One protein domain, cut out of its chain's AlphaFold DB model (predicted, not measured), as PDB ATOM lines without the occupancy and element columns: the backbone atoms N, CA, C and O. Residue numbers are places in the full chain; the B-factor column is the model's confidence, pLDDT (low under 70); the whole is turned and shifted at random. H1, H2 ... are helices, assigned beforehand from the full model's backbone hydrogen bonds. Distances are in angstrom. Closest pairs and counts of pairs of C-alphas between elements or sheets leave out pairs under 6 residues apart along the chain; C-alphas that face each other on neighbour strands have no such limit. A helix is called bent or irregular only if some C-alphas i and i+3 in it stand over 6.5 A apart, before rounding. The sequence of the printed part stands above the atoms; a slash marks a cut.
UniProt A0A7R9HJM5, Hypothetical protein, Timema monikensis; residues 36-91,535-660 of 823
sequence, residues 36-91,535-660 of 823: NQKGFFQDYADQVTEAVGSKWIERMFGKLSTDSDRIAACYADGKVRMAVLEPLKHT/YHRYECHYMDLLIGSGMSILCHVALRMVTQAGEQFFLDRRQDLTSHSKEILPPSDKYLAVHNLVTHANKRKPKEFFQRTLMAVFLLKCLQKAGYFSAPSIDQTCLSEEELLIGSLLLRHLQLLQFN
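AT A GLANCE: This is residues 36 to 91 and 535 to 660 of the 823 residues of the protein "Hypothetical protein" of Timema monikensis (UniProt A0A7R9HJM5). Two long helices, H10 and H11, cross near their middles as an X and form the core, and shorter helices surround them: H3 and H6 on opposite sides of the crossing, H1 and H4 on the side of H10 away from H11. H2 packs at the first end of H10, and the short helices H7, H8 and H9 lie over the far side of H11. The 182 printed residues have eleven named helices, H1 to H11 in order, and no named strand; the class is all helix. The whole is compact, with a radius of gyration of the C-alphas of 15.8 A and spans of 46 by 37 by 32 A.

HOW THE PARTS SIT: H1, residues 41 to 52, touches H4, residues 78 to 89, at a shallow tilt of 21 degrees, opposite ways, through its residues 48 to 52 alone; the closest C-alphas, of Val 48 and Ala 83, are 5.6 A apart. H2, residues 54 to 59, touches the hub H10, residues 606 to 625, about perpendicular at 80 degrees, with C-alphas 58 and 606 closest at 5.9 A. H3, residues 67 to 76, touches H11, residues 641 to 660, at C-alphas 68 and 648, 5.1 A apart. H5, residues 535 to 548, forms a helical hairpin with H6, residues 553 to 563, closest at C-alphas 535 and 563, 4.7 A. H6 touches H11 at a steep tilt of 41 degrees, with C-alphas 558 and 653 closest at 5.3 A. H7, residues 567 to 572, only just touches H11, with 3 pairs of C-alphas within 8 A, closest at Leu 571 and Glu 642, 7.1 A. H8, residues 574 to 578, and H9, residues 590 to 595, are each close to H11 but not clearly touching, at 7.9 A and 7.6 A. H10 and H11 touch at a steep tilt of 53 degrees, opposite ways; C-alphas 616 and 651 are closest, 5.1 A. Not every O i to N i+4 pair is within hydrogen-bond range in H3, 4 of 6, H4, 6 of 8, H5, 6 of 10, and H11, 14 of 16; every one is in the other helices.

IN THESE COORDINATES: H1 begins at C-alpha 41, (200.513, 207.257, 176.730). H10 is 28.6 A from first to last C-alpha, H11 27.7 A and H5 19.2 A. H11 ends at C-alpha 660, (196.387, 206.061, 199.802). H5 is irregular, with C-alphas 541 and 544 7.8 A apart, and H4 only just so, with C-alphas 84 and 87 6.8 A apart.

THE WHOLE: The C-alphas farthest apart are those of Asn 36 and Pro 586, 49.0 A. Residues 92 to 534 are not printed; C-alphas 91 and 535 are 19.1 A apart across the cut. The links H8 to H9 and H10 to H11 are long. Residues 36 to 39 and 578 to 588 have pLDDT under 70.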
ATOM      1  N   ASN A  36     191.578 204.242 167.863       39.28
ATOM      2  CA  ASN A  36     190.360 203.551 168.306       39.28
ATOM      3  C   ASN A  36     190.607 202.658 169.545       39.28
ATOM      4  O   ASN A  36     189.771 201.819 169.885       39.28
ATOM      5  N   GLN A  37     191.762 202.797 170.206       44.50
ATOM      6  CA  GLN A  37     192.120 202.079 171.430       44.50
ATOM      7  C   GLN A  37     192.380 203.051 172.595       44.50
ATOM      8  O   GLN A  37     192.046 204.233 172.530       44.50
ATOM      9  N   LYS A  38     192.880 202.532 173.722       53.22
ATOM     10  CA  LYS A  38     193.158 203.331 174.927       53.22
ATOM     11  C   LYS A  38     194.251 204.371 174.641       53.22
ATOM     12  O   LYS A  38     195.080 204.149 173.771       53.22
ATOM     13  N   GLY A  39     194.207 205.494 175.362       65.62
ATOM     14  CA  GLY A  39     194.962 206.711 175.035       65.62
ATOM     15  C   GLY A  39     196.480 206.542 174.890       65.62
ATOM     16  O   GLY A  39     197.089 205.631 175.458       65.62
ATOM     17  N   PHE A  40     197.074 207.467 174.127       79.38
ATOM     18  CA  PHE A  40     198.401 207.329 173.510       79.38
ATOM     19  C   PHE A  40     199.566 207.089 174.483       79.38
ATOM     20  O   PHE A  40     200.625 206.626 174.058       79.38
ATOM     21  N   PHE A  41     199.415 207.401 175.777       85.62
ATOM     22  CA  PHE A  41     200.513 207.257 176.730       85.62
ATOM     23  C   PHE A  41     200.957 205.795 176.886       85.62
ATOM     24  O   PHE A  41     202.145 205.545 177.079       85.62
ATOM     25  N   GLN A  42     200.040 204.823 176.791       84.62
ATOM     26  CA  GLN A  42     200.420 203.411 176.910       84.62
ATOM     27  C   GLN A  42     201.306 202.973 175.736       84.62
ATOM     28  O   GLN A  42     202.337 202.341 175.961       84.62
ATOM     29  N   ASP A  43     200.941 203.368 174.514       87.19
ATOM     30  CA  ASP A  43     201.698 203.057 173.301       87.19
ATOM     31  C   ASP A  43     203.085 203.719 173.342       87.19
ATOM     32  O   ASP A  43     204.089 203.056 173.084       87.19
ATOM     33  N   TYR A  44     203.165 204.987 173.768       89.19
ATOM     34  CA  TYR A  44     204.431 205.679 174.047       89.19
ATOM     35  C   TYR A  44     205.279 204.931 175.090       89.19
ATOM     36  O   TYR A  44     206.456 204.654 174.857       89.19
ATOM     37  N   ALA A  45     204.697 204.557 176.231       89.62
ATOM     38  CA  ALA A  45     205.431 203.922 177.320       89.62
ATOM     39  C   ALA A  45     205.966 202.527 176.954       89.62
ATOM     40  O   ALA A  45     207.055 202.155 177.402       89.62
ATOM     41  N   ASP A  46     205.237 201.750 176.147       90.12
ATOM     42  CA  ASP A  46     205.721 200.459 175.657       90.12
ATOM     43  C   ASP A  46     206.733 200.610 174.503       90.12
ATOM     44  O   ASP A  46     207.754 199.923 174.549       90.12
ATOM     45  N   GLN A  47     206.570 201.570 173.578       91.38
ATOM     46  CA  GLN A  47     207.595 201.905 172.568       91.38
ATOM     47  C   GLN A  47     208.927 202.318 173.213       91.38
ATOM     48  O   GLN A  47     209.988 201.826 172.831       91.38
ATOM     49  N   VAL A  48     208.892 203.172 174.242       93.19
ATOM     50  CA  VAL A  48     210.092 203.557 175.003       93.19
ATOM     51  C   VAL A  48     210.674 202.360 175.762       93.19
ATOM     52  O   VAL A  48     211.892 202.185 175.790       93.19
ATOM     53  N   THR A  49     209.831 201.496 176.341       93.25
ATOM     54  CA  THR A  49     210.282 200.260 177.008       93.25
ATOM     55  C   THR A  49     211.012 199.323 176.037       93.25
ATOM     56  O   THR A  49     212.037 198.745 176.402       93.25
ATOM     57  N   GLU A  50     210.521 199.185 174.805       93.31
ATOM     58  CA  GLU A  50     211.145 198.383 173.750       93.31
ATOM     59  C   GLU A  50     212.454 199.011 173.248       93.31
ATOM     60  O   GLU A  50     213.494 198.349 173.251       93.31
ATOM     61  N   ALA A  51     212.436 200.306 172.911       93.31
ATOM     62  CA  ALA A  51     213.603 201.037 172.424       93.31
ATOM     63  C   ALA A  51     214.759 201.054 173.439       93.31
ATOM     64  O   ALA A  51     215.923 200.903 173.060       93.31
ATOM     65  N   VAL A  52     214.466 201.198 174.734       93.44
ATOM     66  CA  VAL A  52     215.468 201.133 175.812       93.44
ATOM     67  C   VAL A  52     215.916 199.688 176.067       93.44
ATOM     68  O   VAL A  52     217.118 199.414 176.123       93.44
ATOM     69  N   GLY A  53     214.968 198.751 176.130       93.00
ATOM     70  CA  GLY A  53     215.209 197.314 176.248       93.00
ATOM     71  C   GLY A  53     215.296 196.800 177.691       93.00
ATOM     72  O   GLY A  53     215.870 197.427 178.587       93.00
ATOM     73  N   SER A  54     214.763 195.593 177.918       92.75
ATOM     74  CA  SER A  54     214.628 194.974 179.250       92.75
ATOM     75  C   SER A  54     215.936 194.891 180.040       92.75
ATOM     76  O   SER A  54     215.942 195.166 181.237       92.75
ATOM     77  N   LYS A  55     217.064 194.592 179.378       93.12
ATOM     78  CA  LYS A  55     218.386 194.491 180.021       93.12
ATOM     79  C   LYS A  55     218.788 195.775 180.760       93.12
ATOM     80  O   LYS A  55     219.358 195.672 181.843       93.12
ATOM     81  N   TRP A  56     218.491 196.958 180.215       94.62
ATOM     82  CA  TRP A  56     218.770 198.236 180.886       94.62
ATOM     83  C   TRP A  56     217.786 198.474 182.037       94.62
ATOM     84  O   TRP A  56     218.204 198.803 183.149       94.62
ATOM     85  N   ILE A  57     216.496 198.215 181.797       94.25
ATOM     86  CA  ILE A  57     215.424 198.393 182.789       94.25
ATOM     87  C   ILE A  57     215.676 197.525 184.034       94.25
ATOM     88  O   ILE A  57     215.507 197.991 185.156       94.25
ATOM     89  N   GLU A  58     216.128 196.285 183.861       93.81
ATOM     90  CA  GLU A  58     216.405 195.356 184.963       93.81
ATOM     91  C   GLU A  58     217.772 195.583 185.625       93.81
ATOM     92  O   GLU A  58     217.866 195.554 186.851       93.81
ATOM     93  N   ARG A  59     218.846 195.795 184.844       92.25
ATOM     94  CA  ARG A  59     220.231 195.766 185.365       92.25
ATOM     95  C   ARG A  59     220.834 197.130 185.690       92.25
ATOM     96  O   ARG A  59     221.826 197.158 186.423       92.25
ATOM     97  N   MET A  60     220.269 198.211 185.149       92.38
ATOM     98  CA  MET A  60     220.680 199.593 185.418       92.38
ATOM     99  C   MET A  60     219.589 200.301 186.220       92.38
ATOM    100  O   MET A  60     219.754 200.526 187.416       92.38
ATOM    101  N   PHE A  61     218.434 200.554 185.601       93.69
ATOM    102  CA  PHE A  61     217.337 201.305 186.214       93.69
ATOM    103  C   PHE A  61     216.774 200.622 187.473       93.69
ATOM    104  O   PHE A  61     216.546 201.271 188.490       93.69
ATOM    105  N   GLY A  62     216.635 199.293 187.447       91.06
ATOM    106  CA  GLY A  62     216.195 198.487 188.588       91.06
ATOM    107  C   GLY A  62     217.133 198.487 189.803       91.06
ATOM    108  O   GLY A  62     216.725 198.009 190.858       91.06
ATOM    109  N   LYS A  63     218.360 199.021 189.685       92.56
ATOM    110  CA  LYS A  63     219.298 199.203 190.810       92.56
ATOM    111  C   LYS A  63     219.260 200.603 191.424       92.56
ATOM    112  O   LYS A  63     219.831 200.799 192.493       92.56
ATOM    113  N   LEU A  64     218.638 201.576 190.755       93.25
ATOM    114  CA  LEU A  64     218.571 202.956 191.233       93.25
ATOM    115  C   LEU A  64     217.753 203.013 192.524       93.25
ATOM    116  O   LEU A  64     216.708 202.362 192.623       93.25
ATOM    117  N   SER A  65     218.225 203.774 193.511       87.94
ATOM    118  CA  SER A  65     217.679 203.753 194.872       87.94
ATOM    119  C   SER A  65     216.696 204.897 195.136       87.94
ATOM    120  O   SER A  65     215.594 204.641 195.639       87.94
ATOM    121  N   THR A  66     217.028 206.124 194.726       91.00
ATOM    122  CA  THR A  66     216.176 207.304 194.911       91.00
ATOM    123  C   THR A  66     215.249 207.529 193.714       91.00
ATOM    124  O   THR A  66     215.449 206.979 192.631       91.00
ATOM    125  N   ASP A  67     214.204 208.338 193.903       93.31
ATOM    126  CA  ASP A  67     213.345 208.774 192.793       93.31
ATOM    127  C   ASP A  67     214.033 209.834 191.907       93.31
ATOM    128  O   ASP A  67     213.754 209.885 190.710       93.31
ATOM    129  N   SER A  68     215.002 210.581 192.451       93.25
ATOM    130  CA  SER A  68     215.841 211.530 191.700       93.25
ATOM    131  C   SER A  68     216.724 210.815 190.678       93.25
ATOM    132  O   SER A  68     216.662 211.126 189.490       93.25
ATOM    133  N   ASP A  69     217.438 209.761 191.094       93.62
ATOM    134  CA  ASP A  69     218.273 208.953 190.191       93.62
ATOM    135  C   ASP A  69     217.454 208.395 189.016       93.62
ATOM    136  O   ASP A  69     217.929 208.335 187.884       93.62
ATOM    137  N   ARG A  70     216.205 207.984 189.281       94.50
ATOM    138  CA  ARG A  70     215.289 207.413 188.280       94.50
ATOM    139  C   ARG A  70     214.846 208.450 187.252       94.50
ATOM    140  O   ARG A  70     214.795 208.119 186.071       94.50
ATOM    141  N   ILE A  71     214.562 209.680 187.681       95.50
ATOM    142  CA  ILE A  71     214.259 210.799 186.779       95.50
ATOM    143  C   ILE A  71     215.512 211.180 185.978       95.50
ATOM    144  O   ILE A  71     215.458 211.211 184.751       95.50
ATOM    145  N   ALA A  72     216.660 211.369 186.635       94.25
ATOM    146  CA  ALA A  72     217.926 211.708 185.979       94.25
ATOM    147  C   ALA A  72     218.372 210.647 184.949       94.25
ATOM    148  O   ALA A  72     218.872 210.988 183.874       94.25
ATOM    149  N   ALA A  73     218.125 209.359 185.212       93.62
ATOM    150  CA  ALA A  73     218.426 208.266 184.285       93.62
ATOM    151  C   ALA A  73     217.665 208.347 182.947       93.62
ATOM    152  O   ALA A  73     218.145 207.801 181.953       93.62
ATOM    153  N   CYS A  74     216.529 209.053 182.881       92.94
ATOM    154  CA  CYS A  74     215.831 209.337 181.621       92.94
ATOM    155  C   CYS A  74     216.528 210.407 180.753       92.94
ATOM    156  O   CYS A  74     216.194 210.529 179.577       92.94
ATOM    157  N   TYR A  75     217.487 211.157 181.307       91.50
ATOM    158  CA  TYR A  75     218.211 212.249 180.640       91.50
ATOM    159  C   TYR A  75     219.705 211.926 180.430       91.50
ATOM    160  O   TYR A  75     220.321 212.437 179.492       91.50
ATOM    161  N   ALA A  76     220.290 211.064 181.269       87.62
ATOM    162  CA  ALA A  76     221.722 210.758 181.261       87.62
ATOM    163  C   ALA A  76     222.194 209.960 180.026       87.62
ATOM    164  O   ALA A  76     223.125 210.377 179.338       87.62
ATOM    165  N   ASP A  77     221.565 208.817 179.731       84.31
ATOM    166  CA  ASP A  77     221.943 207.968 178.593       84.31
ATOM    167  C   ASP A  77     221.379 208.533 177.280       84.31
ATOM    168  O   ASP A  77     220.193 208.843 177.189       84.31
ATOM    169  N   GLY A  78     222.211 208.651 176.240       86.19
ATOM    170  CA  GLY A  78     221.807 209.258 174.969       86.19
ATOM    171  C   GLY A  78     220.695 208.504 174.228       86.19
ATOM    172  O   GLY A  78     219.826 209.139 173.633       86.19
ATOM    173  N   LYS A  79     220.671 207.167 174.292       89.44
ATOM    174  CA  LYS A  79     219.636 206.336 173.658       89.44
ATOM    175  C   LYS A  79     218.317 206.449 174.423       89.44
ATOM    176  O   LYS A  79     217.265 206.617 173.809       89.44
ATOM    177  N   VAL A  80     218.382 206.393 175.756       90.31
ATOM    178  CA  VAL A  80     217.219 206.579 176.638       90.31
ATOM    179  C   VAL A  80     216.648 207.984 176.459       90.31
ATOM    180  O   VAL A  80     215.458 208.115 176.193       90.31
ATOM    181  N   ARG A  81     217.490 209.023 176.511       92.06
ATOM    182  CA  ARG A  81     217.078 210.421 176.358       92.06
ATOM    183  C   ARG A  81     216.370 210.669 175.030       92.06
ATOM    184  O   ARG A  81     215.319 211.301 175.032       92.06
ATOM    185  N   MET A  82     216.893 210.153 173.915       91.31
ATOM    186  CA  MET A  82     216.221 210.292 172.617       91.31
ATOM    187  C   MET A  82     214.869 209.564 172.591       91.31
ATOM    188  O   MET A  82     213.881 210.150 172.159       91.31
ATOM    189  N   ALA A  83     214.787 208.332 173.103       92.75
ATOM    190  CA  ALA A  83     213.521 207.594 173.157       92.75
ATOM    191  C   ALA A  83     212.468 208.290 174.045       92.75
ATOM    192  O   ALA A  83     211.301 208.379 173.666       92.75
ATOM    193  N   VAL A  84     212.870 208.802 175.213       92.19
ATOM    194  CA  VAL A  84     211.968 209.443 176.180       92.19
ATOM    195  C   VAL A  84     211.557 210.845 175.724       92.19
ATOM    196  O   VAL A  84     210.364 211.149 175.739       92.19
ATOM    197  N   LEU A  85     212.513 211.704 175.350       90.94
ATOM    198  CA  LEU A  85     212.272 213.140 175.166       90.94
ATOM    199  C   LEU A  85     211.838 213.535 173.754       90.94
ATOM    200  O   LEU A  85     211.109 214.519 173.637       90.94
ATOM    201  N   GLU A  86     212.239 212.819 172.697       89.44
ATOM    202  CA  GLU A  86     211.896 213.226 171.324       89.44
ATOM    203  C   GLU A  86     210.373 213.261 171.092       89.44
ATOM    204  O   GLU A  86     209.877 214.302 170.658       89.44
ATOM    205  N   PRO A  87     209.582 212.238 171.494       89.12
ATOM    206  CA  PRO A  87     208.122 212.316 171.405       89.12
ATOM    207  C   PRO A  87     207.541 213.451 172.264       89.12
ATOM    208  O   PRO A  87     206.583 214.115 171.869       89.12
ATOM    209  N   LEU A  88     208.151 213.719 173.425       89.38
ATOM    210  CA  LEU A  88     207.700 214.735 174.380       89.38
ATOM    211  C   LEU A  88     208.002 216.177 173.944       89.38
ATOM    212  O   LEU A  88     207.375 217.106 174.459       89.38
ATOM    213  N   LYS A  89     208.889 216.415 172.966       86.88
ATOM    214  CA  LYS A  89     209.025 217.743 172.336       86.88
ATOM    215  C   LYS A  89     207.709 218.198 171.704       86.88
ATOM    216  O   LYS A  89     207.375 219.381 171.787       86.88
ATOM    217  N   HIS A  90     206.936 217.264 171.146       86.44
ATOM    218  CA  HIS A  90     205.673 217.537 170.457       86.44
ATOM    219  C   HIS A  90     204.472 217.793 171.386       86.44
ATOM    220  O   HIS A  90     203.406 218.153 170.883       86.44
ATOM    221  N   THR A  91     204.630 217.679 172.713       87.31
ATOM    222  CA  THR A  91     203.634 218.137 173.699       87.31
ATOM    223  C   THR A  91     203.258 219.596 173.425       87.31
ATOM    224  O   THR A  91     204.131 220.466 173.378       87.31
ATOM    225  N   TYR A 535     196.028 225.538 191.053       94.69
ATOM    226  CA  TYR A 535     196.314 224.445 190.124       94.69
ATOM    227  C   TYR A 535     195.836 224.701 188.695       94.69
ATOM    228  O   TYR A 535     196.495 224.269 187.748       94.69
ATOM    229  N   HIS A 536     194.681 225.355 188.516       94.38
ATOM    230  CA  HIS A 536     193.954 225.290 187.249       94.38
ATOM    231  C   HIS A 536     194.711 225.983 186.115       94.38
ATOM    232  O   HIS A 536     194.756 225.418 185.030       94.38
ATOM    233  N   ARG A 537     195.396 227.109 186.366       91.62
ATOM    234  CA  ARG A 537     196.280 227.775 185.383       91.62
ATOM    235  C   ARG A 537     197.266 226.823 184.688       91.62
ATOM    236  O   ARG A 537     197.475 226.948 183.489       91.62
ATOM    237  N   TYR A 538     197.808 225.835 185.404       94.31
ATOM    238  CA  TYR A 538     198.814 224.909 184.869       94.31
ATOM    239  C   TYR A 538     198.210 223.709 184.121       94.31
ATOM    240  O   TYR A 538     198.851 223.132 183.247       94.31
ATOM    241  N   GLU A 539     196.968 223.326 184.435       93.62
ATOM    242  CA  GLU A 539     196.236 222.257 183.733       93.62
ATOM    243  C   GLU A 539     195.266 222.784 182.654       93.62
ATOM    244  O   GLU A 539     194.785 221.997 181.844       93.62
ATOM    245  N   CYS A 540     194.972 224.091 182.623       91.94
ATOM    246  CA  CYS A 540     193.927 224.713 181.798       91.94
ATOM    247  C   CYS A 540     194.093 224.391 180.311       91.94
ATOM    248  O   CYS A 540     193.197 223.810 179.697       91.94
ATOM    249  N   HIS A 541     195.266 224.705 179.761       90.50
ATOM    250  CA  HIS A 541     195.568 224.511 178.345       90.50
ATOM    251  C   HIS A 541     196.001 223.083 177.985       90.50
ATOM    252  O   HIS A 541     196.233 222.789 176.816       90.50
ATOM    253  N   TYR A 542     196.091 222.186 178.969       91.06
ATOM    254  CA  TYR A 542     196.521 220.799 178.785       91.06
ATOM    255  C   TYR A 542     195.427 219.784 179.144       91.06
ATOM    256  O   TYR A 542     195.654 218.588 179.009       91.06
ATOM    257  N   MET A 543     194.241 220.221 179.582       88.44
ATOM    258  CA  MET A 543     193.189 219.340 180.106       88.44
ATOM    259  C   MET A 543     192.767 218.248 179.113       88.44
ATOM    260  O   MET A 543     192.729 217.071 179.475       88.44
ATOM    261  N   ASP A 544     192.505 218.613 177.855       86.12
ATOM    262  CA  ASP A 544     192.088 217.649 176.835       86.12
ATOM    263  C   ASP A 544     193.274 216.762 176.374       86.12
ATOM    264  O   ASP A 544     193.062 215.592 176.051       86.12
ATOM    265  N   LEU A 545     194.532 217.239 176.450       87.62
ATOM    266  CA  LEU A 545     195.733 216.400 176.249       87.62
ATOM    267  C   LEU A 545     195.899 215.366 177.373       87.62
ATOM    268  O   LEU A 545     196.144 214.189 177.102       87.62
ATOM    269  N   LEU A 546     195.774 215.797 178.631       88.06
ATOM    270  CA  LEU A 546     195.883 214.942 179.812       88.06
ATOM    271  C   LEU A 546     194.825 213.832 179.742       88.06
ATOM    272  O   LEU A 546     195.163 212.654 179.845       88.06
ATOM    273  N   ILE A 547     193.570 214.171 179.444       84.62
ATOM    274  CA  ILE A 547     192.488 213.189 179.267       84.62
ATOM    275  C   ILE A 547     192.741 212.292 178.040       84.62
ATOM    276  O   ILE A 547     192.659 211.066 178.149       84.62
ATOM    277  N   GLY A 548     193.118 212.869 176.893       82.69
ATOM    278  CA  GLY A 548     193.421 212.141 175.653       82.69
ATOM    279  C   GLY A 548     194.613 211.180 175.753       82.69
ATOM    280  O   GLY A 548     194.662 210.173 175.044       82.69
ATOM    281  N   SER A 549     195.541 211.426 176.683       83.62
ATOM    282  CA  SER A 549     196.668 210.530 176.974       83.62
ATOM    283  C   SER A 549     196.243 209.166 177.523       83.62
ATOM    284  O   SER A 549     197.008 208.207 177.436       83.62
ATOM    285  N   GLY A 550     195.031 209.049 178.079       80.31
ATOM    286  CA  GLY A 550     194.566 207.838 178.757       80.31
ATOM    287  C   GLY A 550     195.191 207.615 180.141       80.31
ATOM    288  O   GLY A 550     195.051 206.523 180.698       80.31
ATOM    289  N   MET A 551     195.876 208.620 180.703       81.94
ATOM    290  CA  MET A 551     196.413 208.579 182.066       81.94
ATOM    291  C   MET A 551     195.326 208.292 183.114       81.94
ATOM    292  O   MET A 551     194.155 208.639 182.962       81.94
ATOM    293  N   SER A 552     195.724 207.686 184.234       84.75
ATOM    294  CA  SER A 552     194.824 207.527 185.378       84.75
ATOM    295  C   SER A 552     194.503 208.886 186.008       84.75
ATOM    296  O   SER A 552     195.378 209.745 186.107       84.75
ATOM    297  N   ILE A 553     193.296 209.034 186.562       87.50
ATOM    298  CA  ILE A 553     192.927 210.169 187.426       87.50
ATOM    299  C   ILE A 553     193.916 210.355 188.597       87.50
ATOM    300  O   ILE A 553     194.156 211.475 189.030       87.50
ATOM    301  N   LEU A 554     194.584 209.282 189.052       89.12
ATOM    302  CA  LEU A 554     195.661 209.356 190.049       89.12
ATOM    303  C   LEU A 554     196.873 210.165 189.558       89.12
ATOM    304  O   LEU A 554     197.511 210.853 190.346       89.12
ATOM    305  N   CYS A 555     197.180 210.124 188.262       92.94
ATOM    306  CA  CYS A 555     198.247 210.930 187.673       92.94
ATOM    307  C   CYS A 555     197.867 212.421 187.633       92.94
ATOM    308  O   CYS A 555     198.730 213.286 187.746       92.94
ATOM    309  N   HIS A 556     196.570 212.729 187.534       92.56
ATOM    310  CA  HIS A 556     196.057 214.098 187.619       92.56
ATOM    311  C   HIS A 556     196.049 214.608 189.070       92.56
ATOM    312  O   HIS A 556     196.441 215.745 189.317       92.56
ATOM    313  N   VAL A 557     195.719 213.750 190.045       94.25
ATOM    314  CA  VAL A 557     195.874 214.083 191.474       94.25
ATOM    315  C   VAL A 557     197.347 214.340 191.814       94.25
ATOM    316  O   VAL A 557     197.625 215.318 192.499       94.25
ATOM    317  N   ALA A 558     198.297 213.556 191.281       96.00
ATOM    318  CA  ALA A 558     199.734 213.820 191.438       96.00
ATOM    319  C   ALA A 558     200.134 215.211 190.909       96.00
ATOM    320  O   ALA A 558     200.839 215.950 191.590       96.00
ATOM    321  N   LEU A 559     199.623 215.604 189.736       95.94
ATOM    322  CA  LEU A 559     199.840 216.945 189.187       95.94
ATOM    323  C   LEU A 559     199.315 218.036 190.141       95.94
ATOM    324  O   LEU A 559     200.047 218.973 190.448       95.94
ATOM    325  N   ARG A 560     198.092 217.891 190.679       96.19
ATOM    326  CA  ARG A 560     197.511 218.851 191.643       96.19
ATOM    327  C   ARG A 560     198.197 218.865 193.008       96.19
ATOM    328  O   ARG A 560     198.220 219.905 193.662       96.19
ATOM    329  N   MET A 561     198.780 217.752 193.449       95.31
ATOM    330  CA  MET A 561     199.564 217.713 194.687       95.31
ATOM    331  C   MET A 561     200.806 218.616 194.628       95.31
ATOM    332  O   MET A 561     201.232 219.102 195.675       95.31
ATOM    333  N   VAL A 562     201.332 218.860 193.421       95.31
ATOM    334  CA  VAL A 562     202.399 219.826 193.127       95.31
ATOM    335  C   VAL A 562     201.825 221.223 192.845       95.31
ATOM    336  O   VAL A 562     202.183 222.197 193.509       95.31
ATOM    337  N   THR A 563     200.905 221.352 191.884       95.06
ATOM    338  CA  THR A 563     200.486 222.671 191.369       95.06
ATOM    339  C   THR A 563     199.638 223.507 192.327       95.06
ATOM    340  O   THR A 563     199.520 224.710 192.123       95.06
ATOM    341  N   GLN A 564     199.080 222.915 193.387       93.00
ATOM    342  CA  GLN A 564     198.381 223.669 194.434       93.00
ATOM    343  C   GLN A 564     199.318 224.390 195.411       93.00
ATOM    344  O   GLN A 564     198.911 225.399 195.979       93.00
ATOM    345  N   ALA A 565     200.537 223.881 195.620       88.56
ATOM    346  CA  ALA A 565     201.485 224.440 196.586       88.56
ATOM    347  C   ALA A 565     202.500 225.406 195.944       88.56
ATOM    348  O   ALA A 565     202.958 226.339 196.597       88.56
ATOM    349  N   GLY A 566     202.795 225.226 194.649       86.88
ATOM    350  CA  GLY A 566     203.710 226.090 193.892       86.88
ATOM    351  C   GLY A 566     205.190 225.716 194.037       86.88
ATOM    352  O   GLY A 566     205.553 224.896 194.874       86.88
ATOM    353  N   GLU A 567     206.032 226.287 193.172       88.88
ATOM    354  CA  GLU A 567     207.463 225.957 193.049       88.88
ATOM    355  C   GLU A 567     208.216 226.179 194.374       88.88
ATOM    356  O   GLU A 567     208.782 225.240 194.937       88.88
ATOM    357  N   GLN A 568     208.146 227.402 194.911       89.62
ATOM    358  CA  GLN A 568     208.921 227.843 196.079       89.62
ATOM    359  C   GLN A 568     208.663 226.988 197.332       89.62
ATOM    360  O   GLN A 568     209.614 226.567 197.982       89.62
ATOM    361  N   PHE A 569     207.409 226.594 197.591       91.38
ATOM    362  CA  PHE A 569     207.040 225.755 198.741       91.38
ATOM    363  C   PHE A 569     207.827 224.431 198.821       91.38
ATOM    364  O   PHE A 569     208.083 223.928 199.917       91.38
ATOM    365  N   PHE A 570     208.214 223.848 197.680       91.88
ATOM    366  CA  PHE A 570     209.040 222.636 197.659       91.88
ATOM    367  C   PHE A 570     210.541 222.933 197.728       91.88
ATOM    368  O   PHE A 570     211.290 222.091 198.222       91.88
ATOM    369  N   LEU A 571     210.981 224.111 197.271       89.25
ATOM    370  CA  LEU A 571     212.373 224.561 197.372       89.25
ATOM    371  C   LEU A 571     212.741 224.883 198.824       89.25
ATOM    372  O   LEU A 571     213.723 224.337 199.326       89.25
ATOM    373  N   ASP A 572     211.897 225.644 199.525       89.62
ATOM    374  CA  ASP A 572     212.047 225.959 200.955       89.62
ATOM    375  C   ASP A 572     212.145 224.681 201.811       89.62
ATOM    376  O   ASP A 572     212.881 224.615 202.793       89.62
ATOM    377  N   ARG A 573     211.420 223.629 201.403       87.06
ATOM    378  CA  ARG A 573     211.325 222.326 202.083       87.06
ATOM    379  C   ARG A 573     212.287 221.266 201.537       87.06
ATOM    380  O   ARG A 573     212.162 220.093 201.893       87.06
ATOM    381  N   ARG A 574     213.246 221.627 200.669       85.62
ATOM    382  CA  ARG A 574     214.116 220.656 199.969       85.62
ATOM    383  C   ARG A 574     214.827 219.704 200.943       85.62
ATOM    384  O   ARG A 574     214.918 218.512 200.656       85.62
ATOM    385  N   GLN A 575     215.273 220.196 202.102       82.38
ATOM    386  CA  GLN A 575     215.925 219.370 203.129       82.38
ATOM    387  C   GLN A 575     214.943 218.367 203.760       82.38
ATOM    388  O   GLN A 575     215.180 217.158 203.680       82.38
ATOM    389  N   ASP A 576     213.805 218.841 204.280       81.69
ATOM    390  CA  ASP A 576     212.757 218.015 204.904       81.69
ATOM    391  C   ASP A 576     212.319 216.853 204.005       81.69
ATOM    392  O   ASP A 576     212.146 215.727 204.472       81.69
ATOM    393  N   LEU A 577     212.185 217.113 202.701       81.94
ATOM    394  CA  LEU A 577     211.713 216.148 201.707       81.94
ATOM    395  C   LEU A 577     212.752 215.072 201.355       81.94
ATOM    396  O   LEU A 577     212.372 213.955 200.993       81.94
ATOM    397  N   THR A 578     214.049 215.360 201.508       69.44
ATOM    398  CA  THR A 578     215.089 214.315 201.452       69.44
ATOM    399  C   THR A 578     215.119 213.464 202.723       69.44
ATOM    400  O   THR A 578     215.453 212.279 202.662       69.44
ATOM    401  N   SER A 579     214.701 214.018 203.866       65.31
ATOM    402  CA  SER A 579     214.556 213.258 205.107       65.31
ATOM    403  C   SER A 579     213.364 212.290 205.022       65.31
ATOM    404  O   SER A 579     212.321 212.574 204.433       65.31
ATOM    405  N   HIS A 580     213.504 211.091 205.588       60.47
ATOM    406  CA  HIS A 580     212.419 210.103 205.669       60.47
ATOM    407  C   HIS A 580     212.090 209.802 207.132       60.47
ATOM    408  O   HIS A 580     212.334 208.703 207.640       60.47
ATOM    409  N   SER A 581     211.519 210.801 207.813       55.97
ATOM    410  CA  SER A 581     210.974 210.656 209.165       55.97
ATOM    411  C   SER A 581     209.935 209.527 209.206       55.97
ATOM    412  O   SER A 581     208.946 209.542 208.470       55.97
ATOM    413  N   LYS A 582     210.138 208.542 210.088       54.84
ATOM    414  CA  LYS A 582     209.239 207.381 210.264       54.84
ATOM    415  C   LYS A 582     208.059 207.660 211.209       54.84
ATOM    416  O   LYS A 582     207.338 206.722 211.562       54.84
ATOM    417  N   GLU A 583     207.917 208.907 211.635       58.16
ATOM    418  CA  GLU A 583     207.056 209.364 212.725       58.16
ATOM    419  C   GLU A 583     205.738 209.955 212.200       58.16
ATOM    420  O   GLU A 583     205.455 209.936 210.996       58.16
ATOM    421  N   ILE A 584     204.891 210.403 213.124       56.62
ATOM    422  CA  ILE A 584     203.665 211.145 212.827       56.62
ATOM    423  C   ILE A 584     204.009 212.611 213.049       56.62
ATOM    424  O   ILE A 584     204.356 213.010 214.156       56.62
ATOM    425  N   LEU A 585     203.979 213.389 211.975       60.03
ATOM    426  CA  LEU A 585     204.267 214.818 212.026       60.03
ATOM    427  C   LEU A 585     203.054 215.578 212.583       60.03
ATOM    428  O   LEU A 585     201.924 215.120 212.391       60.03
ATOM    429  N   PRO A 586     203.261 216.728 213.249       55.78
ATOM    430  CA  PRO A 586     202.164 217.526 213.785       55.78
ATOM    431  C   PRO A 586     201.202 218.005 212.676       55.78
ATOM    432  O   PRO A 586     201.626 218.174 211.528       55.78
ATOM    433  N   PRO A 587     199.924 218.312 212.996       55.59
ATOM    434  CA  PRO A 587     198.891 218.647 212.000       55.59
ATOM    435  C   PRO A 587     199.164 219.896 211.148       55.59
ATOM    436  O   PRO A 587     198.412 220.179 210.214       55.59
ATOM    437  N   SER A 588     200.189 220.674 211.503       61.91
ATOM    438  CA  SER A 588     200.605 221.892 210.813       61.91
ATOM    439  C   SER A 588     201.140 221.623 209.402       61.91
ATOM    440  O   SER A 588     200.834 222.405 208.504       61.91
ATOM    441  N   ASP A 589     201.867 220.521 209.167       76.12
ATOM    442  CA  ASP A 589     202.361 220.164 207.827       76.12
ATOM    443  C   ASP A 589     201.541 219.042 207.174       76.12
ATOM    444  O   ASP A 589     201.878 217.853 207.192       76.12
ATOM    445  N   LYS A 590     200.460 219.466 206.515       82.19
ATOM    446  CA  LYS A 590     199.595 218.593 205.714       82.19
ATOM    447  C   LYS A 590     200.325 217.936 204.538       82.19
ATOM    448  O   LYS A 590     199.922 216.847 204.134       82.19
ATOM    449  N   TYR A 591     201.360 218.563 203.971       88.88
ATOM    450  CA  TYR A 591     202.057 217.993 202.818       88.88
ATOM    451  C   TYR A 591     203.058 216.921 203.238       88.88
ATOM    452  O   TYR A 591     203.048 215.836 202.661       88.88
ATOM    453  N   LEU A 592     203.881 217.170 204.258       86.12
ATOM    454  CA  LEU A 592     204.869 216.190 204.712       86.12
ATOM    455  C   LEU A 592     204.187 214.958 205.345       86.12
ATOM    456  O   LEU A 592     204.663 213.833 205.177       86.12
ATOM    457  N   ALA A 593     202.995 215.130 205.935       86.06
ATOM    458  CA  ALA A 593     202.101 214.025 206.286       86.06
ATOM    459  C   ALA A 593     201.723 213.156 205.063       86.06
ATOM    460  O   ALA A 593     201.854 211.932 205.123       86.06
ATOM    461  N   VAL A 594     201.332 213.766 203.932       89.31
ATOM    462  CA  VAL A 594     201.054 213.056 202.664       89.31
ATOM    463  C   VAL A 594     202.324 212.436 202.056       89.31
ATOM    464  O   VAL A 594     202.298 211.299 201.585       89.31
ATOM    465  N   HIS A 595     203.453 213.145 202.087       88.56
ATOM    466  CA  HIS A 595     204.751 212.701 201.566       88.56
ATOM    467  C   HIS A 595     205.281 211.438 202.270       88.56
ATOM    468  O   HIS A 595     205.992 210.631 201.659       88.56
ATOM    469  N   ASN A 596     204.906 211.256 203.538       86.94
ATOM    470  CA  ASN A 596     205.280 210.124 204.385       86.94
ATOM    471  C   ASN A 596     204.208 209.016 204.432       86.94
ATOM    472  O   ASN A 596     204.217 208.172 205.336       86.94
ATOM    473  N   LEU A 597     203.286 208.985 203.463       88.81
ATOM    474  CA  LEU A 597     202.380 207.860 203.216       88.81
ATOM    475  C   LEU A 597     203.075 206.705 202.470       88.81
ATOM    476  O   LEU A 597     204.166 206.845 201.917       88.81
ATOM    477  N   VAL A 598     202.457 205.518 202.477       89.00
ATOM    478  CA  VAL A 598     203.123 204.294 202.004       89.00
ATOM    479  C   VAL A 598     203.229 204.233 200.474       89.00
ATOM    480  O   VAL A 598     202.230 204.294 199.761       89.00
ATOM    481  N   THR A 599     204.455 204.073 199.964       88.12
ATOM    482  CA  THR A 599     204.765 203.951 198.523       88.12
ATOM    483  C   THR A 599     205.008 202.512 198.062       88.12
ATOM    484  O   THR A 599     205.013 202.257 196.857       88.12
ATOM    485  N   HIS A 600     205.298 201.591 198.993       87.31
ATOM    486  CA  HIS A 600     205.809 200.232 198.740       87.31
ATOM    487  C   HIS A 600     206.916 200.146 197.663       87.31
ATOM    488  O   HIS A 600     206.995 199.163 196.926       87.31
ATOM    489  N   ALA A 601     207.785 201.162 197.565       86.56
ATOM    490  CA  ALA A 601     208.821 201.250 196.528       86.56
ATOM    491  C   ALA A 601     209.688 199.978 196.419       86.56
ATOM    492  O   ALA A 601     209.942 199.498 195.318       86.56
ATOM    493  N   ASN A 602     210.036 199.378 197.561       86.81
ATOM    494  CA  ASN A 602     210.829 198.151 197.677       86.81
ATOM    495  C   ASN A 602     210.143 196.861 197.175       86.81
ATOM    496  O   ASN A 602     210.822 195.851 197.014       86.81
ATOM    497  N   LYS A 603     208.822 196.862 196.946       87.12
ATOM    498  CA  LYS A 603     208.073 195.714 196.394       87.12
ATOM    499  C   LYS A 603     207.801 195.835 194.885       87.12
ATOM    500  O   LYS A 603     207.307 194.881 194.285       87.12
ATOM    501  N   ARG A 604     208.057 196.997 194.267       88.00
ATOM    502  CA  ARG A 604     207.671 197.280 192.873       88.00
ATOM    503  C   ARG A 604     208.689 196.726 191.876       88.00
ATOM    504  O   ARG A 604     209.892 196.854 192.071       88.00
ATOM    505  N   LYS A 605     208.210 196.160 190.765       90.12
ATOM    506  CA  LYS A 605     209.079 195.626 189.702       90.12
ATOM    507  C   LYS A 605     209.700 196.747 188.853       90.12
ATOM    508  O   LYS A 605     209.008 197.737 188.597       90.12
ATOM    509  N   PRO A 606     210.921 196.578 188.308       93.56
ATOM    510  CA  PRO A 606     211.583 197.613 187.509       93.56
ATOM    511  C   PRO A 606     210.754 198.158 186.334       93.56
ATOM    512  O   PRO A 606     210.654 199.374 186.204       93.56
ATOM    513  N   LYS A 607     210.071 197.312 185.535       89.94
ATOM    514  CA  LYS A 607     209.203 197.795 184.432       89.94
ATOM    515  C   LYS A 607     208.029 198.654 184.929       89.94
ATOM    516  O   LYS A 607     207.749 199.695 184.344       89.94
ATOM    517  N   GLU A 608     207.371 198.257 186.019       86.25
ATOM    518  CA  GLU A 608     206.253 199.016 186.611       86.25
ATOM    519  C   GLU A 608     206.724 200.370 187.172       86.25
ATOM    520  O   GLU A 608     205.998 201.362 187.126       86.25
ATOM    521  N   PHE A 609     207.950 200.421 187.700       90.56
ATOM    522  CA  PHE A 609     208.577 201.649 188.190       90.56
ATOM    523  C   PHE A 609     209.001 202.560 187.023       90.56
ATOM    524  O   PHE A 609     208.750 203.765 187.057       90.56
ATOM    525  N   PHE A 610     209.555 201.988 185.949       94.38
ATOM    526  CA  PHE A 610     209.932 202.715 184.737       94.38
ATOM    527  C   PHE A 610     208.713 203.361 184.062       94.38
ATOM    528  O   PHE A 610     208.720 204.564 183.825       94.38
ATOM    529  N   GLN A 611     207.607 202.629 183.884       90.81
ATOM    530  CA  GLN A 611     206.362 203.188 183.330       90.81
ATOM    531  C   GLN A 611     205.798 204.356 184.170       90.81
ATOM    532  O   GLN A 611     205.299 205.331 183.608       90.81
ATOM    533  N   ARG A 612     205.926 204.320 185.508       91.19
ATOM    534  CA  ARG A 612     205.579 205.465 186.381       91.19
ATOM    535  C   ARG A 612     206.552 206.640 186.237       91.19
ATOM    536  O   ARG A 612     206.127 207.783 186.347       91.19
ATOM    537  N   THR A 613     207.822 206.366 185.952       96.00
ATOM    538  CA  THR A 613     208.858 207.387 185.717       96.00
ATOM    539  C   THR A 613     208.621 208.113 184.394       96.00
ATOM    540  O   THR A 613     208.640 209.336 184.367       96.00
ATOM    541  N   LEU A 614     208.250 207.393 183.328       95.06
ATOM    542  CA  LEU A 614     207.822 208.005 182.062       95.06
ATOM    543  C   LEU A 614     206.586 208.908 182.236       95.06
ATOM    544  O   LEU A 614     206.506 209.966 181.619       95.06
ATOM    545  N   MET A 615     205.641 208.534 183.109       93.81
ATOM    546  CA  MET A 615     204.479 209.375 183.435       93.81
ATOM    547  C   MET A 615     204.893 210.622 184.231       93.81
ATOM    548  O   MET A 615     204.404 211.709 183.944       93.81
ATOM    549  N   ALA A 616     205.826 210.500 185.182       96.81
ATOM    550  CA  ALA A 616     206.383 211.652 185.892       96.81
ATOM    551  C   ALA A 616     207.100 212.627 184.938       96.81
ATOM    552  O   ALA A 616     206.879 213.829 185.033       96.81
ATOM    553  N   VAL A 617     207.881 212.120 183.975       95.94
ATOM    554  CA  VAL A 617     208.573 212.937 182.960       95.94
ATOM    555  C   VAL A 617     207.589 213.583 181.970       95.94
ATOM    556  O   VAL A 617     207.755 214.751 181.626       95.94
ATOM    557  N   PHE A 618     206.515 212.892 181.565       94.31
ATOM    558  CA  PHE A 618     205.428 213.495 180.776       94.31
ATOM    559  C   PHE A 618     204.738 214.643 181.532       94.31
ATOM    560  O   PHE A 618     204.579 215.731 180.980       94.31
ATOM    561  N   LEU A 619     204.389 214.440 182.809       95.50
ATOM    562  CA  LEU A 619     203.795 215.486 183.649       95.50
ATOM    563  C   LEU A 619     204.760 216.657 183.888       95.50
ATOM    564  O   LEU A 619     204.337 217.810 183.818       95.50
ATOM    565  N   LEU A 620     206.051 216.382 184.093       95.88
ATOM    566  CA  LEU A 620     207.095 217.402 184.206       95.88
ATOM    567  C   LEU A 620     207.197 218.238 182.921       95.88
ATOM    568  O   LEU A 620     207.200 219.463 183.000       95.88
ATOM    569  N   LYS A 621     207.175 217.608 181.736       93.75
ATOM    570  CA  LYS A 621     207.169 218.315 180.442       93.75
ATOM    571  C   LYS A 621     205.932 219.205 180.273       93.75
ATOM    572  O   LYS A 621     206.042 220.302 179.725       93.75
ATOM    573  N   CYS A 622     204.768 218.770 180.760       93.69
ATOM    574  CA  CYS A 622     203.570 219.611 180.803       93.69
ATOM    575  C   CYS A 622     203.769 220.821 181.733       93.69
ATOM    576  O   CYS A 622     203.483 221.935 181.315       93.69
ATOM    577  N   LEU A 623     204.330 220.646 182.938       94.94
ATOM    578  CA  LEU A 623     204.639 221.759 183.856       94.94
ATOM    579  C   LEU A 623     205.662 222.752 183.275       94.94
ATOM    580  O   LEU A 623     205.457 223.963 183.374       94.94
ATOM    581  N   GLN A 624     206.716 222.253 182.619       93.12
ATOM    582  CA  GLN A 624     207.706 223.066 181.902       93.12
ATOM    583  C   GLN A 624     207.044 223.960 180.842       93.12
ATOM    584  O   GLN A 624     207.315 225.157 180.793       93.12
ATOM    585  N   LYS A 625     206.139 223.406 180.020       92.06
ATOM    586  CA  LYS A 625     205.422 224.172 178.982       92.06
ATOM    587  C   LYS A 625     204.206 224.960 179.496       92.06
ATOM    588  O   LYS A 625     203.702 225.815 178.775       92.06
ATOM    589  N   ALA A 626     203.736 224.705 180.715       91.69
ATOM    590  CA  ALA A 626     202.645 225.440 181.363       91.69
ATOM    591  C   ALA A 626     203.120 226.651 182.194       91.69
ATOM    592  O   ALA A 626     202.305 227.281 182.867       91.69
ATOM    593  N   GLY A 627     204.423 226.964 182.190       91.12
ATOM    594  CA  GLY A 627     204.978 228.079 182.963       91.12
ATOM    595  C   GLY A 627     204.899 227.871 184.479       91.12
ATOM    596  O   GLY A 627     204.640 228.822 185.213       91.12
ATOM    597  N   TYR A 628     205.057 226.627 184.948       93.31
ATOM    598  CA  TYR A 628     205.137 226.319 186.382       93.31
ATOM    599  C   TYR A 628     206.472 226.738 187.003       93.31
ATOM    600  O   TYR A 628     206.485 227.234 188.127       93.31
ATOM    601  N   PHE A 629     207.565 226.542 186.264       92.38
ATOM    602  CA  PHE A 629     208.914 226.890 186.699       92.38
ATOM    603  C   PHE A 629     209.273 228.317 186.302       92.38
ATOM    604  O   PHE A 629     208.910 228.765 185.211       92.38
ATOM    605  N   SER A 630     210.052 228.989 187.144       85.31
ATOM    606  CA  SER A 630     210.521 230.356 186.877       85.31
ATOM    607  C   SER A 630     211.501 230.439 185.690       85.31
ATOM    608  O   SER A 630     211.548 231.457 184.998       85.31
ATOM    609  N   ALA A 631     212.252 229.365 185.415       83.44
ATOM    610  CA  ALA A 631     213.170 229.242 184.277       83.44
ATOM    611  C   ALA A 631     213.186 227.791 183.730       83.44
ATOM    612  O   ALA A 631     214.052 227.005 184.110       83.44
ATOM    613  N   PRO A 632     212.221 227.391 182.876       84.31
ATOM    614  CA  PRO A 632     212.051 225.996 182.465       84.31
ATOM    615  C   PRO A 632     213.064 225.549 181.396       84.31
ATOM    616  O   PRO A 632     213.209 226.175 180.342       84.31
ATOM    617  N   SER A 633     213.680 224.384 181.595       82.81
ATOM    618  CA  SER A 633     214.679 223.777 180.703       82.81
ATOM    619  C   SER A 633     214.034 223.030 179.526       82.81
ATOM    620  O   SER A 633     214.381 221.884 179.237       82.81
ATOM    621  N   ILE A 634     213.063 223.661 178.846       75.88
ATOM    622  CA  ILE A 634     212.117 222.988 177.933       75.88
ATOM    623  C   ILE A 634     212.825 222.085 176.917       75.88
ATOM    624  O   ILE A 634     212.436 220.926 176.795       75.88
ATOM    625  N   ASP A 635     213.853 222.566 176.219       73.06
ATOM    626  CA  ASP A 635     214.549 221.809 175.163       73.06
ATOM    627  C   ASP A 635     216.018 221.484 175.500       73.06
ATOM    628  O   ASP A 635     216.815 221.172 174.614       73.06
ATOM    629  N   GLN A 636     216.377 221.519 176.788       73.25
ATOM    630  CA  GLN A 636     217.708 221.123 177.254       73.25
ATOM    631  C   GLN A 636     217.853 219.594 177.359       73.25
ATOM    632  O   GLN A 636     216.880 218.838 177.402       73.25
ATOM    633  N   THR A 637     219.100 219.117 177.397       77.25
ATOM    634  CA  THR A 637     219.443 217.690 177.532       77.25
ATOM    635  C   THR A 637     219.558 217.215 178.984       77.25
ATOM    636  O   THR A 637     219.683 216.011 179.216       77.25
ATOM    637  N   CYS A 638     219.483 218.138 179.941       81.56
ATOM    638  CA  CYS A 638     219.464 217.941 181.387       81.56
ATOM    639  C   CYS A 638     218.256 218.669 182.012       81.56
ATOM    640  O   CYS A 638     217.539 219.395 181.326       81.56
ATOM    641  N   LEU A 639     218.029 218.436 183.306       90.69
ATOM    642  CA  LEU A 639     217.070 219.166 184.139       90.69
ATOM    643  C   LEU A 639     217.817 220.108 185.088       90.69
ATOM    644  O   LEU A 639     218.959 219.815 185.454       90.69
ATOM    645  N   SER A 640     217.156 221.176 185.535       91.94
ATOM    646  CA  SER A 640     217.607 221.952 186.698       91.94
ATOM    647  C   SER A 640     217.400 221.169 188.009       91.94
ATOM    648  O   SER A 640     216.719 220.137 188.031       91.94
ATOM    649  N   GLU A 641     217.960 221.641 189.128       90.69
ATOM    650  CA  GLU A 641     217.742 221.000 190.437       90.69
ATOM    651  C   GLU A 641     216.277 221.105 190.897       90.69
ATOM    652  O   GLU A 641     215.744 220.192 191.531       90.69
ATOM    653  N   GLU A 642     215.609 222.199 190.535       92.00
ATOM    654  CA  GLU A 642     214.199 222.493 190.802       92.00
ATOM    655  C   GLU A 642     213.312 221.517 190.017       92.00
ATOM    656  O   GLU A 642     212.438 220.858 190.582       92.00
ATOM    657  N   GLU A 643     213.579 221.354 188.721       94.19
ATOM    658  CA  GLU A 643     212.856 220.419 187.857       94.19
ATOM    659  C   GLU A 643     213.087 218.959 188.260       94.19
ATOM    660  O   GLU A 643     212.151 218.156 188.241       94.19
ATOM    661  N   LEU A 644     214.310 218.610 188.668       94.06
ATOM    662  CA  LEU A 644     214.655 217.279 189.166       94.06
ATOM    663  C   LEU A 644     213.951 216.975 190.498       94.06
ATOM    664  O   LEU A 644     213.424 215.871 190.674       94.06
ATOM    665  N   LEU A 645     213.864 217.950 191.411       93.88
ATOM    666  CA  LEU A 645     213.083 217.839 192.644       93.88
ATOM    667  C   LEU A 645     211.594 217.628 192.333       93.88
ATOM    668  O   LEU A 645     211.001 216.661 192.810       93.88
ATOM    669  N   ILE A 646     210.991 218.473 191.494       95.81
ATOM    670  CA  ILE A 646     209.565 218.372 191.148       95.81
ATOM    671  C   ILE A 646     209.258 217.070 190.390       95.81
ATOM    672  O   ILE A 646     208.265 216.406 190.695       95.81
ATOM    673  N   GLY A 647     210.129 216.631 189.475       96.06
ATOM    674  CA  GLY A 647     210.028 215.326 188.814       96.06
ATOM    675  C   GLY A 647     210.091 214.154 189.801       96.06
ATOM    676  O   GLY A 647     209.304 213.208 189.697       96.06
ATOM    677  N   SER A 648     210.967 214.241 190.808       95.44
ATOM    678  CA  SER A 648     211.067 213.255 191.895       95.44
ATOM    679  C   SER A 648     209.796 213.213 192.745       95.44
ATOM    680  O   SER A 648     209.304 212.131 193.070       95.44
ATOM    681  N   LEU A 649     209.225 214.378 193.070       95.62
ATOM    682  CA  LEU A 649     207.968 214.477 193.812       95.62
ATOM    683  C   LEU A 649     206.797 213.905 193.008       95.62
ATOM    684  O   LEU A 649     206.072 213.067 193.541       95.62
ATOM    685  N   LEU A 650     206.663 214.240 191.719       96.81
ATOM    686  CA  LEU A 650     205.665 213.638 190.822       96.81
ATOM    687  C   LEU A 650     205.785 212.106 190.795       96.81
ATOM    688  O   LEU A 650     204.782 211.403 190.954       96.81
ATOM    689  N   LEU A 651     207.003 211.568 190.666       95.88
ATOM    690  CA  LEU A 651     207.246 210.125 190.717       95.88
ATOM    691  C   LEU A 651     206.852 209.524 192.074       95.88
ATOM    692  O   LEU A 651     206.218 208.469 192.112       95.88
ATOM    693  N   ARG A 652     207.154 210.182 193.196       94.56
ATOM    694  CA  ARG A 652     206.753 209.718 194.535       94.56
ATOM    695  C   ARG A 652     205.235 209.776 194.745       94.56
ATOM    696  O   ARG A 652     204.653 208.830 195.283       94.56
ATOM    697  N   HIS A 653     204.567 210.826 194.267       95.12
ATOM    698  CA  HIS A 653     203.107 210.975 194.317       95.12
ATOM    699  C   HIS A 653     202.419 209.866 193.513       95.12
ATOM    700  O   HIS A 653     201.521 209.194 194.021       95.12
ATOM    701  N   LEU A 654     202.917 209.572 192.306       92.00
ATOM    702  CA  LEU A 654     202.464 208.445 191.483       92.00
ATOM    703  C   LEU A 654     202.649 207.076 192.158       92.00
ATOM    704  O   LEU A 654     201.989 206.116 191.754       92.00
ATOM    705  N   GLN A 655     203.523 206.945 193.160       90.88
ATOM    706  CA  GLN A 655     203.676 205.716 193.941       90.88
ATOM    707  C   GLN A 655     202.698 205.644 195.117       90.88
ATOM    708  O   GLN A 655     202.039 204.618 195.280       90.88
ATOM    709  N   LEU A 656     202.583 206.707 195.924       92.19
ATOM    710  CA  LEU A 656     201.710 206.709 197.107       92.19
ATOM    711  C   LEU A 656     200.217 206.730 196.734       92.19
ATOM    712  O   LEU A 656     199.408 206.080 197.397       92.19
ATOM    713  N   LEU A 657     199.832 207.391 195.637       89.19
ATOM    714  CA  LEU A 657     198.428 207.487 195.219       89.19
ATOM    715  C   LEU A 657     197.814 206.143 194.789       89.19
ATOM    716  O   LEU A 657     196.594 206.009 194.808       89.19
ATOM    717  N   GLN A 658     198.617 205.117 194.470       85.06
ATOM    718  CA  GLN A 658     198.095 203.759 194.251       85.06
ATOM    719  C   GLN A 658     197.420 203.187 195.515       85.06
ATOM    720  O   GLN A 658     196.455 202.429 195.400       85.06
ATOM    721  N   PHE A 659     197.938 203.532 196.697       85.75
ATOM    722  CA  PHE A 659     197.589 202.891 197.968       85.75
ATOM    723  C   PHE A 659     196.754 203.783 198.892       85.75
ATOM    724  O   PHE A 659     195.937 203.261 199.641       85.75
ATOM    725  N   ASN A 660     196.935 205.107 198.825       90.69
ATOM    726  CA  ASN A 660     196.387 206.061 199.802       90.69
ATOM    727  C   ASN A 660     195.292 206.991 199.226       90.69
ATOM    728  O   ASN A 660     194.739 207.826 199.942       90.69
TER     729      ASN A 660